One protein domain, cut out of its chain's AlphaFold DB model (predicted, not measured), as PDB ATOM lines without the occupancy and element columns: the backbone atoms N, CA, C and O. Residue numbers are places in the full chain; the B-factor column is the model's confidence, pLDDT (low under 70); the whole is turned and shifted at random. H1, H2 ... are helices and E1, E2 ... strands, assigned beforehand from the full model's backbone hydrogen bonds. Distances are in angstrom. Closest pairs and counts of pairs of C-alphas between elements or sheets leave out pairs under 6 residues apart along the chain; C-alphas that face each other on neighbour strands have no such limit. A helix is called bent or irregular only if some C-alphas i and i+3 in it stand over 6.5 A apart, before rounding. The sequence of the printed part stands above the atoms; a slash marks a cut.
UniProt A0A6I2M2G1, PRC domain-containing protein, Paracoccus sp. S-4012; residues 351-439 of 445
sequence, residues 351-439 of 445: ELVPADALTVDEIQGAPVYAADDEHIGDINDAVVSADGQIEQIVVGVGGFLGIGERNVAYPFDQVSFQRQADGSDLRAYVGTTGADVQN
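This is residues 351 to 439 of the 445 residues of the protein "PRC domain-containing protein" of Paracoccus sp. S-4012 (UniProt A0A6I2M2G1). Picture one strongly twisted sheet of six strands folded back on itself like a half-closed barrel, with leaf E4 E3 facing leaf E1 E6 E5 and the long, bent strand E2 as the hinge. The far edges E4 and E5 meet only through their link, leaving the fold unclosed; the short helix H1 packs by E2, and H2 only grazes the sheet. The printed part has 89 residues, with two named helices and six named strands in the order H1 E1 E2 E3 E4 E5 E6 H2. The sheet runs E4 E3 E2 E1 E6 E5, mixed, and the class is mostly strand. The whole is compact, with a radius of gyration of the C-alphas of 12.6 A and spans of 33 by 31 by 22 A.

Start at C-alpha 351 and read on to H1, residues 360 to 363, which begins at C-alpha 360 (42.492, 26.385, 15.845). E1 follows at residues 367 to 369. Find C-alpha 375 at (22.686, 23.866, 10.775); from there E2, residues 375 to 384, runs 24.9 A and bends by 53 degrees at residue 380. E3, residues 390 to 397, measures 19.8 A, and E4, residues 406 to 411, 16.5 A. E5, residues 415 to 420, measures 16.3 A, and E6, residues 426 to 430, 13.6 A. H2, residues 434 to 437, ends at C-alpha 437 (20.761, 27.713, 21.322).

Begin with E2, whose pairing is staggered: residues 375 to 378 pair with E1 and residues 379 to 384 with E3. E1 to E4 form a meander, each strand the antiparallel neighbour of the one before. Look for N 368 and O 377, 2.8 A apart, between E1 and E2; N 383 and O 392, 2.8 A, between E2 and E3; and N 395 and O 408, 2.9 A, between E3 and E4. E1 and E6 are parallel at 35 degrees, with N 369 and O 428 at 2.8 A. E5 and E6 form a hairpin, with N 418 and O 427 at 2.8 A. The folded sheet, bent back into two leaves, has 12 pairs of C-alphas within 11 A between them. Residues 351 to 352 pair antiparallel with residues 418 to 419 of E5. H1 is on the sheet at a height of 6.6 A; its closest C-alpha pair with E2 is Val 360 and Ala 382, 6.6 A. H1 and H2 are apart, and both are too short for an O i to N i+4 pair.

The C-alphas of Asp 387 and Phe 400, the two farthest apart, are 36.4 A from each other. The printed part has no cut, and no link is long. Mean pLDDT of the printed part is 82.8; residues 399 to 402, 434 to 435 and 438 are under 70.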
ATOM      1  N   GLU A 351      33.824  10.043  11.207       84.00
ATOM      2  CA  GLU A 351      34.567   9.527  12.352       84.00
ATOM      3  C   GLU A 351      34.716  10.633  13.399       84.00
ATOM      4  O   GLU A 351      34.960  11.795  13.065       84.00
ATOM      5  N   LEU A 352      34.559  10.272  14.675       84.31
ATOM      6  CA  LEU A 352      34.797  11.192  15.782       84.31
ATOM      7  C   LEU A 352      36.284  11.548  15.821       84.31
ATOM      8  O   LEU A 352      37.133  10.676  16.016       84.31
ATOM      9  N   VAL A 353      36.591  12.834  15.685       86.00
ATOM     10  CA  VAL A 353      37.954  13.335  15.827       86.00
ATOM     11  C   VAL A 353      38.137  13.823  17.258       86.00
ATOM     12  O   VAL A 353      37.361  14.666  17.714       86.00
ATOM     13  N   PRO A 354      39.144  13.311  17.991       77.25
ATOM     14  CA  PRO A 354      39.458  13.843  19.303       77.25
ATOM     15  C   PRO A 354      39.841  15.310  19.161       77.25
ATOM     16  O   PRO A 354      40.632  15.690  18.296       77.25
ATOM     17  N   ALA A 355      39.272  16.120  20.036       72.06
ATOM     18  CA  ALA A 355      39.367  17.562  19.966       72.06
ATOM     19  C   ALA A 355      40.833  18.048  20.148       72.06
ATOM     20  O   ALA A 355      41.236  19.040  19.553       72.06
ATOM     21  N   ASP A 356      41.680  17.265  20.833       75.62
ATOM     22  CA  ASP A 356      43.130  17.498  20.984       75.62
ATOM     23  C   ASP A 356      43.948  17.367  19.682       75.62
ATOM     24  O   ASP A 356      45.099  17.802  19.621       75.62
ATOM     25  N   ALA A 357      43.402  16.707  18.656       77.88
ATOM     26  CA  ALA A 357      44.076  16.510  17.372       77.88
ATOM     27  C   ALA A 357      43.765  17.620  16.355       77.88
ATOM     28  O   ALA A 357      44.306  17.590  15.249       77.88
ATOM     29  N   LEU A 358      42.892  18.566  16.711       82.50
ATOM     30  CA  LEU A 358      42.451  19.651  15.845       82.50
ATOM     31  C   LEU A 358      43.232  20.933  16.132       82.50
ATOM     32  O   LEU A 358      43.508  21.278  17.280       82.50
ATOM     33  N   THR A 359      43.579  21.654  15.070       83.19
ATOM     34  CA  THR A 359      44.182  22.986  15.180       83.19
ATOM     35  C   THR A 359      43.109  24.077  15.208       83.19
ATOM     36  O   THR A 359      42.008  23.886  14.695       83.19
ATOM     37  N   VAL A 360      43.422  25.239  15.796       84.44
ATOM     38  CA  VAL A 360      42.492  26.385  15.845       84.44
ATOM     39  C   VAL A 360      42.067  26.808  14.437       84.44
ATOM     40  O   VAL A 360      40.891  27.081  14.226       84.44
ATOM     41  N   ASP A 361      42.989  26.786  13.473       86.06
ATOM     42  CA  ASP A 361      42.712  27.126  12.073       86.06
ATOM     43  C   ASP A 361      41.738  26.152  11.390       86.06
ATOM     44  O   ASP A 361      41.007  26.548  10.491       86.06
ATOM     45  N   GLU A 362      41.726  24.876  11.793       85.25
ATOM     46  CA  GLU A 362      40.765  23.890  11.281       85.25
ATOM     47  C   GLU A 362      39.398  24.008  11.956       85.25
ATOM     48  O   GLU A 362      38.384  23.670  11.353       85.25
ATOM     49  N   ILE A 363      39.375  24.442  13.219       87.38
ATOM     50  CA  ILE A 363      38.150  24.609  14.001       87.38
ATOM     51  C   ILE A 363      37.436  25.905  13.601       87.38
ATOM     52  O   ILE A 363      36.213  25.913  13.489       87.38
ATOM     53  N   GLN A 364      38.173  26.996  13.378       89.25
ATOM     54  CA  GLN A 364      37.596  28.264  12.932       89.25
ATOM     55  C   GLN A 364      36.990  28.122  11.532       89.25
ATOM     56  O   GLN A 364      37.629  27.646  10.598       89.25
ATOM     57  N   GLY A 365      35.736  28.545  11.390       87.12
ATOM     58  CA  GLY A 365      34.960  28.410  10.159       87.12
ATOM     59  C   GLY A 365      34.381  27.015   9.917       87.12
ATOM     60  O   GLY A 365      33.794  26.795   8.859       87.12
ATOM     61  N   ALA A 366      34.521  26.070  10.855       90.81
ATOM     62  CA  ALA A 366      33.836  24.788  10.745       90.81
ATOM     63  C   ALA A 366      32.317  24.968  10.963       90.81
ATOM     64  O   ALA A 366      31.923  25.660  11.912       90.81
ATOM     65  N   PRO A 367      31.464  24.325  10.143       90.88
ATOM     66  CA  PRO A 367      30.019  24.381  10.315       90.88
ATOM     67  C   PRO A 367      29.592  23.639  11.585       90.88
ATOM     68  O   PRO A 367      30.044  22.521  11.873       90.88
ATOM     69  N   VAL A 368      28.685  24.261  12.334       90.88
ATOM     70  CA  VAL A 368      28.137  23.768  13.598       90.88
ATOM     71  C   VAL A 368      26.692  23.326  13.414       90.88
ATOM     72  O   VAL A 368      25.816  24.084  12.989       90.88
ATOM     73  N   TYR A 369      26.435  22.087  13.812       89.25
ATOM     74  CA  TYR A 369      25.132  21.449  13.754       89.25
ATOM     75  C   TYR A 369      24.583  21.180  15.152       89.25
ATOM     76  O   TYR A 369      25.310  20.881  16.103       89.25
ATOM     77  N   ALA A 370      23.268  21.272  15.266       86.88
ATOM     78  CA  ALA A 370      22.521  20.943  16.464       86.88
ATOM     79  C   ALA A 370      22.410  19.423  16.678       86.88
ATOM     80  O   ALA A 370      22.692  18.618  15.783       86.88
ATOM     81  N   ALA A 371      21.893  19.020  17.841       84.12
ATOM     82  CA  ALA A 371      21.584  17.618  18.131       84.12
ATOM     83  C   ALA A 371      20.572  17.003  17.134       84.12
ATOM     84  O   ALA A 371      20.589  15.794  16.897       84.12
ATOM     85  N   ASP A 372      19.714  17.832  16.537       81.88
ATOM     86  CA  ASP A 372      18.695  17.487  15.542       81.88
ATOM     87  C   ASP A 372      19.181  17.536  14.078       81.88
ATOM     88  O   ASP A 372      18.377  17.333  13.174       81.88
ATOM     89  N   ASP A 373      20.487  17.706  13.833       83.25
ATOM     90  CA  ASP A 373      21.103  17.910  12.501       83.25
ATOM     91  C   ASP A 373      20.807  19.249  11.823       83.25
ATOM     92  O   ASP A 373      21.169  19.453  10.664       83.25
ATOM     93  N   GLU A 374      20.158  20.171  12.526       84.50
ATOM     94  CA  GLU A 374      19.916  21.516  12.018       84.50
ATOM     95  C   GLU A 374      21.244  22.291  11.975       84.50
ATOM     96  O   GLU A 374      21.996  22.302  12.951       84.50
ATOM     97  N   HIS A 375      21.544  22.955  10.856       87.75
ATOM     98  CA  HIS A 375      22.686  23.866  10.775       87.75
ATOM     99  C   HIS A 375      22.391  25.136  11.579       87.75
ATOM    100  O   HIS A 375      21.445  25.861  11.268       87.75
ATOM    101  N   ILE A 376      23.205  25.410  12.599       85.50
ATOM    102  CA  ILE A 376      23.016  26.563  13.490       85.50
ATOM    103  C   ILE A 376      23.858  27.765  13.025       85.50
ATOM    104  O   ILE A 376      23.421  28.910  13.174       85.50
ATOM    105  N   GLY A 377      25.040  27.506  12.461       88.62
ATOM    106  CA  GLY A 377      25.997  28.519  12.018       88.62
ATOM    107  C   GLY A 377      27.429  27.989  12.031       88.62
ATOM    108  O   GLY A 377      27.632  26.778  11.977       88.62
ATOM    109  N   ASP A 378      28.408  28.882  12.147       90.56
ATOM    110  CA  ASP A 378      29.835  28.569  12.012       90.56
ATOM    111  C   ASP A 378      30.627  28.952  13.275       90.56
ATOM    112  O   ASP A 378      30.205  29.784  14.087       90.56
ATOM    113  N   ILE A 379      31.796  28.337  13.474       91.25
ATOM    114  CA  ILE A 379      32.697  28.711  14.574       91.25
ATOM    115  C   ILE A 379      33.440  30.001  14.208       91.25
ATOM    116  O   ILE A 379      34.260  30.008  13.292       91.25
ATOM    117  N   ASN A 380      33.206  31.074  14.963       88.56
ATOM    118  CA  ASN A 380      33.853  32.370  14.743       88.56
ATOM    119  C   ASN A 380      35.246  32.446  15.356       88.56
ATOM    120  O   ASN A 380      36.162  33.006  14.760       88.56
ATOM    121  N   ASP A 381      35.393  31.929  16.576       88.75
ATOM    122  CA  ASP A 381      36.634  32.048  17.334       88.75
ATOM    123  C   ASP A 381      36.798  30.891  18.329       88.75
ATOM    124  O   ASP A 381      35.835  30.208  18.688       88.75
ATOM    125  N   ALA A 382      38.025  30.675  18.796       87.88
ATOM    126  CA  ALA A 382      38.362  29.694  19.816       87.88
ATOM    127  C   ALA A 382      39.193  30.359  20.919       87.88
ATOM    128  O   ALA A 382      40.273  30.897  20.681       87.88
ATOM    129  N   VAL A 383      38.698  30.294  22.152       87.31
ATOM    130  CA  VAL A 383      39.364  30.844  23.330       87.31
ATOM    131  C   VAL A 383      40.407  29.848  23.824       87.31
ATOM    132  O   VAL A 383      40.090  28.727  24.233       87.31
ATOM    133  N   VAL A 384      41.666  30.280  23.809       87.19
ATOM    134  CA  VAL A 384      42.819  29.478  24.224       87.19
ATOM    135  C   VAL A 384      43.300  29.925  25.607       87.19
ATOM    136  O   VAL A 384      43.499  31.114  25.860       87.19
ATOM    137  N   SER A 385      43.519  28.961  26.498       83.69
ATOM    138  CA  SER A 385      44.147  29.160  27.809       83.69
ATOM    139  C   SER A 385      45.608  29.603  27.695       83.69
ATOM    140  O   SER A 385      46.281  29.400  26.682       83.69
ATOM    141  N   ALA A 386      46.161  30.127  28.792       81.94
ATOM    142  CA  ALA A 386      47.585  30.461  28.886       81.94
ATOM    143  C   ALA A 386      48.519  29.248  28.672       81.94
ATOM    144  O   ALA A 386      49.687  29.427  28.324       81.94
ATOM    145  N   ASP A 387      48.003  28.031  28.855       80.00
ATOM    146  CA  ASP A 387      48.716  26.769  28.652       80.00
ATOM    147  C   ASP A 387      48.660  26.272  27.190       80.00
ATOM    148  O   ASP A 387      49.215  25.221  26.864       80.00
ATOM    149  N   GLY A 388      48.010  27.027  26.294       79.12
ATOM    150  CA  GLY A 388      47.896  26.710  24.869       79.12
ATOM    151  C   GLY A 388      46.817  25.677  24.533       79.12
ATOM    152  O   GLY A 388      46.819  25.155  23.424       79.12
ATOM    153  N   GLN A 389      45.921  25.364  25.475       81.25
ATOM    154  CA  GLN A 389      44.771  24.470  25.268       81.25
ATOM    155  C   GLN A 389      43.510  25.280  24.960       81.25
ATOM    156  O   GLN A 389      43.310  26.331  25.570       81.25
ATOM    157  N   ILE A 390      42.653  24.790  24.065       83.44
ATOM    158  CA  ILE A 390      41.357  25.413  23.755       83.44
ATOM    159  C   ILE A 390      40.393  25.118  24.909       83.44
ATOM    160  O   ILE A 390      40.098  23.960  25.187       83.44
ATOM    161  N   GLU A 391      39.916  26.153  25.599       85.00
ATOM    162  CA  GLU A 391      38.957  25.991  26.704       85.00
ATOM    163  C   GLU A 391      37.516  26.083  26.202       85.00
ATOM    164  O   GLU A 391      36.634  25.347  26.652       85.00
ATOM    165  N   GLN A 392      37.264  27.018  25.287       86.88
ATOM    166  CA  GLN A 392      35.925  27.358  24.818       86.88
ATOM    167  C   GLN A 392      35.965  27.712  23.334       86.88
ATOM    168  O   GLN A 392      36.941  28.281  22.853       86.88
ATOM    169  N   ILE A 393      34.888  27.411  22.619       89.31
ATOM    170  CA  ILE A 393      34.664  27.876  21.252       89.31
ATOM    171  C   ILE A 393      33.509  28.868  21.230       89.31
ATOM    172  O   ILE A 393      32.534  28.732  21.973       89.31
ATOM    173  N   VAL A 394      33.626  29.867  20.369       90.44
ATOM    174  CA  VAL A 394      32.603  30.876  20.131       90.44
ATOM    175  C   VAL A 394      31.911  30.528  18.823       90.44
ATOM    176  O   VAL A 394      32.514  30.580  17.752       90.44
ATOM    177  N   VAL A 395      30.640  30.159  18.921       89.94
ATOM    178  CA  VAL A 395      29.799  29.801  17.778       89.94
ATOM    179  C   VAL A 395      28.920  30.991  17.416       89.94
ATOM    180  O   VAL A 395      28.220  31.525  18.281       89.94
ATOM    181  N   GLY A 396      28.949  31.395  16.149       88.56
ATOM    182  CA  GLY A 396      28.023  32.366  15.581       88.56
ATOM    183  C   GLY A 396      26.695  31.688  15.273       88.56
ATOM    184  O   GLY A 396      26.631  30.769  14.463       88.56
ATOM    185  N   VAL A 397      25.630  32.099  15.954       86.38
ATOM    186  CA  VAL A 397      24.296  31.508  15.838       86.38
ATOM    187  C   VAL A 397      23.357  32.491  15.161       86.38
ATOM    188  O   VAL A 397      23.080  33.573  15.692       86.38
ATOM    189  N   GLY A 398      22.786  32.055  14.039       74.25
ATOM    190  CA  GLY A 398      21.739  32.781  13.329       74.25
ATOM    191  C   GLY A 398      22.215  34.061  12.636       74.25
ATOM    192  O   GLY A 398      23.375  34.440  12.691       74.25
ATOM    193  N   GLY A 399      21.287  34.733  11.953       68.12
ATOM    194  CA  GLY A 399      21.558  35.925  11.145       68.12
ATOM    195  C   GLY A 399      21.352  35.669   9.652       68.12
ATOM    196  O   GLY A 399      21.596  34.585   9.134       68.12
ATOM    197  N   PHE A 400      20.855  36.678   8.941       57.19
ATOM    198  CA  PHE A 400      20.740  36.646   7.484       57.19
ATOM    199  C   PHE A 400      21.931  37.435   6.936       57.19
ATOM    200  O   PHE A 400      22.015  38.643   7.158       57.19
ATOM    201  N   LEU A 401      22.877  36.758   6.271       68.75
ATOM    202  CA  LEU A 401      24.084  37.367   5.679       68.75
ATOM    203  C   LEU A 401      24.998  38.089   6.696       68.75
ATOM    204  O   LEU A 401      25.498  39.178   6.418       68.75
ATOM    205  N   GLY A 402      25.191  37.514   7.888       64.56
ATOM    206  CA  GLY A 402      26.052  38.091   8.934       64.56
ATOM    207  C   GLY A 402      25.456  39.303   9.665       64.56
ATOM    208  O   GLY A 402      26.096  39.871  10.547       64.56
ATOM    209  N   ILE A 403      24.220  39.707   9.345       74.19
ATOM    210  CA  ILE A 403      23.479  40.717  10.109       74.19
ATOM    211  C   ILE A 403      22.565  40.004  11.109       74.19
ATOM    212  O   ILE A 403      21.703  39.210  10.727       74.19
ATOM    213  N   GLY A 404      22.739  40.323  12.395       76.75
ATOM    214  CA  GLY A 404      21.953  39.745  13.490       76.75
ATOM    215  C   GLY A 404      22.501  38.429  14.044       76.75
ATOM    216  O   GLY A 404      21.782  37.748  14.771       76.75
ATOM    217  N   GLU A 405      23.746  38.082  13.716       84.38
ATOM    218  CA  GLU A 405      24.433  36.938  14.308       84.38
ATOM    219  C   GLU A 405      24.719  37.167  15.793       84.38
ATOM    220  O   GLU A 405      25.116  38.258  16.217       84.38
ATOM    221  N   ARG A 406      24.488  36.127  16.597       83.12
ATOM    222  CA  ARG A 406      24.786  36.123  18.028       83.12
ATOM    223  C   ARG A 406      25.918  35.152  18.320       83.12
ATOM    224  O   ARG A 406      25.823  33.981  17.985       83.12
ATOM    225  N   ASN A 407      26.915  35.603  19.071       86.88
ATOM    226  CA  ASN A 407      27.961  34.728  19.588       86.88
ATOM    227  C   ASN A 407      27.471  33.951  20.812       86.88
ATOM    228  O   ASN A 407      26.928  34.548  21.740       86.88
ATOM    229  N   VAL A 408      27.694  32.640  20.840       86.81
ATOM    230  CA  VAL A 408      27.426  31.766  21.988       86.81
ATOM    231  C   VAL A 408      28.693  30.978  22.299       86.81
ATOM    232  O   VAL A 408      29.255  30.327  21.421       86.81
ATOM    233  N   ALA A 409      29.151  31.041  23.549       86.94
ATOM    234  CA  ALA A 409      30.324  30.296  23.987       86.94
ATOM    235  C   ALA A 409      29.934  28.900  24.478       86.94
ATOM    236  O   ALA A 409      29.080  28.757  25.356       86.94
ATOM    237  N   TYR A 410      30.610  27.889  23.940       86.62
ATOM    238  CA  TYR A 410      30.518  26.507  24.390       86.62
ATOM    239  C   TYR A 410      31.880  26.034  24.890       86.62
ATOM    240  O   TYR A 410      32.886  26.263  24.217       86.62
ATOM    241  N   PRO A 411      31.953  25.353  26.044       86.62
ATOM    242  CA  PRO A 411      33.186  24.699  26.448       86.62
ATOM    243  C   PRO A 411      33.518  23.580  25.461       86.62
ATOM    244  O   PRO A 411      32.629  22.890  24.957       86.62
ATOM    245  N   PHE A 412      34.808  23.402  25.203       86.12
ATOM    246  CA  PHE A 412      35.299  22.494  24.169       86.12
ATOM    247  C   PHE A 412      34.834  21.041  24.378       86.12
ATOM    248  O   PHE A 412      34.491  20.354  23.420       86.12
ATOM    249  N   ASP A 413      34.690  20.604  25.634       85.25
ATOM    250  CA  ASP A 413      34.215  19.262  26.009       85.25
ATOM    251  C   ASP A 413      32.751  18.962  25.628       85.25
ATOM    252  O   ASP A 413      32.311  17.812  25.688       85.25
ATOM    253  N   GLN A 414      31.964  19.983  25.280       84.56
ATOM    254  CA  GLN A 414      30.555  19.844  24.888       84.56
ATOM    255  C   GLN A 414      30.362  19.809  23.368       84.56
ATOM    256  O   GLN A 414      29.233  19.688  22.889       84.56
ATOM    257  N   VAL A 415      31.454  19.906  22.609       87.88
ATOM    258  CA  VAL A 415      31.432  19.990  21.153       87.88
ATOM    259  C   VAL A 415      32.050  18.728  20.580       87.88
ATOM    260  O   VAL A 415      33.199  18.386  20.846       87.88
ATOM    261  N   SER A 416      31.262  18.010  19.792       88.12
ATOM    262  CA  SER A 416      31.687  16.780  19.139       88.12
ATOM    263  C   SER A 416      32.162  17.091  17.728       88.12
ATOM    264  O   SER A 416      31.367  17.480  16.874       88.12
ATOM    265  N   PHE A 417      33.458  16.931  17.475       89.81
ATOM    266  CA  PHE A 417      34.030  17.127  16.148       89.81
ATOM    267  C   PHE A 417      34.016  15.821  15.365       89.81
ATOM    268  O   PHE A 417      34.535  14.798  15.811       89.81
ATOM    269  N   GLN A 418      33.434  15.857  14.177       89.88
ATOM    270  CA  GLN A 418      33.299  14.709  13.298       89.88
ATOM    271  C   GLN A 418      33.922  15.048  11.948       89.88
ATOM    272  O   GLN A 418      33.616  16.087  11.364       89.88
ATOM    273  N   ARG A 419      34.800  14.185  11.440       89.50
ATOM    274  CA  ARG A 419      35.438  14.360  10.131       89.50
ATOM    275  C   ARG A 419      35.001  13.255   9.190       89.50
ATOM    276  O   ARG A 419      34.909  12.096   9.588       89.50
ATOM    277  N   GLN A 420      34.726  13.612   7.945       88.88
ATOM    278  CA  GLN A 420      34.357  12.643   6.920       88.88
ATOM    279  C   GLN A 420      35.521  11.675   6.645       88.88
ATOM    280  O   GLN A 420      36.687  12.061   6.727       88.88
ATOM    281  N   ALA A 421      35.225  10.422   6.288       76.69
ATOM    282  CA  ALA A 421      36.245   9.393   6.033       76.69
ATOM    283  C   ALA A 421      37.235   9.734   4.893       76.69
ATOM    284  O   ALA A 421      38.310   9.144   4.805       76.69
ATOM    285  N   ASP A 422      36.887  10.683   4.017       75.06
ATOM    286  CA  ASP A 422      37.764  11.224   2.967       75.06
ATOM    287  C   ASP A 422      38.649  12.396   3.437       75.06
ATOM    288  O   ASP A 422      39.506  12.864   2.687       75.06
ATOM    289  N   GLY A 423      38.467  12.852   4.680       73.75
ATOM    290  CA  GLY A 423      39.224  13.925   5.316       73.75
ATOM    291  C   GLY A 423      38.875  15.339   4.848       73.75
ATOM    292  O   GLY A 423      39.542  16.275   5.284       73.75
ATOM    293  N   SER A 424      37.875  15.497   3.976       75.38
ATOM    294  CA  SER A 424      37.591  16.760   3.281       75.38
ATOM    295  C   SER A 424      36.654  17.713   4.026       75.38
ATOM    296  O   SER A 424      36.673  18.908   3.742       75.38
ATOM    297  N   ASP A 425      35.877  17.202   4.983       84.94
ATOM    298  CA  ASP A 425      34.845  17.960   5.697       84.94
ATOM    299  C   ASP A 425      34.943  17.716   7.212       84.94
ATOM    300  O   ASP A 425      34.947  16.561   7.661       84.94
ATOM    301  N   LEU A 426      35.051  18.799   7.988       88.12
ATOM    302  CA  LEU A 426      35.046  18.805   9.452       88.12
ATOM    303  C   LEU A 426      33.762  19.485   9.920       88.12
ATOM    304  O   LEU A 426      33.514  20.639   9.590       88.12
ATOM    305  N   ARG A 427      32.976  18.784  10.733       89.88
ATOM    306  CA  ARG A 427      31.723  19.290  11.291       89.88
ATOM    307  C   ARG A 427      31.779  19.264  12.801       89.88
ATOM    308  O   ARG A 427      32.240  18.286  13.392       89.88
ATOM    309  N   ALA A 428      31.278  20.317  13.421       90.25
ATOM    310  CA  ALA A 428      31.090  20.373  14.857       90.25
ATOM    311  C   ALA A 428      29.620  20.109  15.185       90.25
ATOM    312  O   ALA A 428      28.722  20.609  14.514       90.25
ATOM    313  N   TYR A 429      29.368  19.333  16.230       88.62
ATOM    314  CA  TYR A 429      28.027  19.059  16.720       88.62
ATOM    315  C   TYR A 429      27.907  19.465  18.183       88.62
ATOM    316  O   TYR A 429      28.756  19.114  19.006       88.62
ATOM    317  N   VAL A 430      26.821  20.156  18.514       87.38
ATOM    318  CA  VAL A 430      26.464  20.507  19.893       87.38
ATOM    319  C   VAL A 430      25.260  19.691  20.342       87.38
ATOM    320  O   VAL A 430      24.318  19.472  19.588       87.38
ATOM    321  N   GLY A 431      25.255  19.252  21.599       78.62
ATOM    322  CA  GLY A 431      24.130  18.489  22.152       78.62
ATOM    323  C   GLY A 431      22.885  19.322  22.494       78.62
ATOM    324  O   GLY A 431      21.928  18.792  23.054       78.62
ATOM    325  N   THR A 432      22.890  20.616  22.169       77.81
ATOM    326  CA  THR A 432      21.755  21.529  22.362       77.81
ATOM    327  C   THR A 432      20.923  21.588  21.077       77.81
ATOM    328  O   THR A 432      21.474  21.500  19.979       77.81
ATOM    329  N   THR A 433      19.598  21.721  21.186       76.38
ATOM    330  CA  THR A 433      18.730  21.880  20.004       76.38
ATOM    331  C   THR A 433      18.861  23.291  19.427       76.38
ATOM    332  O   THR A 433      19.063  24.246  20.181       76.38
ATOM    333  N   GLY A 434      18.701  23.463  18.111       68.31
ATOM    334  CA  GLY A 434      18.830  24.783  17.468       68.31
ATOM    335  C   GLY A 434      17.875  25.853  18.028       68.31
ATOM    336  O   GLY A 434      18.208  27.040  18.057       68.31
ATOM    337  N   ALA A 435      16.707  25.449  18.541       66.56
ATOM    338  CA  ALA A 435      15.753  26.341  19.204       66.56
ATOM    339  C   ALA A 435      16.233  26.798  20.593       66.56
ATOM    340  O   ALA A 435      16.010  27.945  20.985       66.56
ATOM    341  N   ASP A 436      16.918  25.925  21.330       71.00
ATOM    342  CA  ASP A 436      17.447  26.240  22.654       71.00
ATOM    343  C   ASP A 436      18.709  27.107  22.563       71.00
ATOM    344  O   ASP A 436      18.873  28.026  23.366       71.00
ATOM    345  N   VAL A 437      19.551  26.901  21.539       70.44
ATOM    346  CA  VAL A 437      20.761  27.713  21.322       70.44
ATOM    347  C   VAL A 437      20.429  29.197  21.118       70.44
ATOM    348  O   VAL A 437      21.110  30.069  21.652       70.44
ATOM    349  N   GLN A 438      19.339  29.507  20.412       67.38
ATOM    350  CA  GLN A 438      18.892  30.889  20.179       67.38
ATOM    351  C   GLN A 438      18.420  31.607  21.457       67.38
ATOM    352  O   GLN A 438      18.401  32.841  21.511       67.38
ATOM    353  N   ASN A 439      18.058  30.848  22.494       71.38
ATOM    354  CA  ASN A 439      17.632  31.371  23.790       71.38
ATOM    355  C   ASN A 439      18.793  31.521  24.790       71.38
ATOM    356  O   ASN A 439      18.583  32.057  25.880       71.38
TER     357      ASN A 439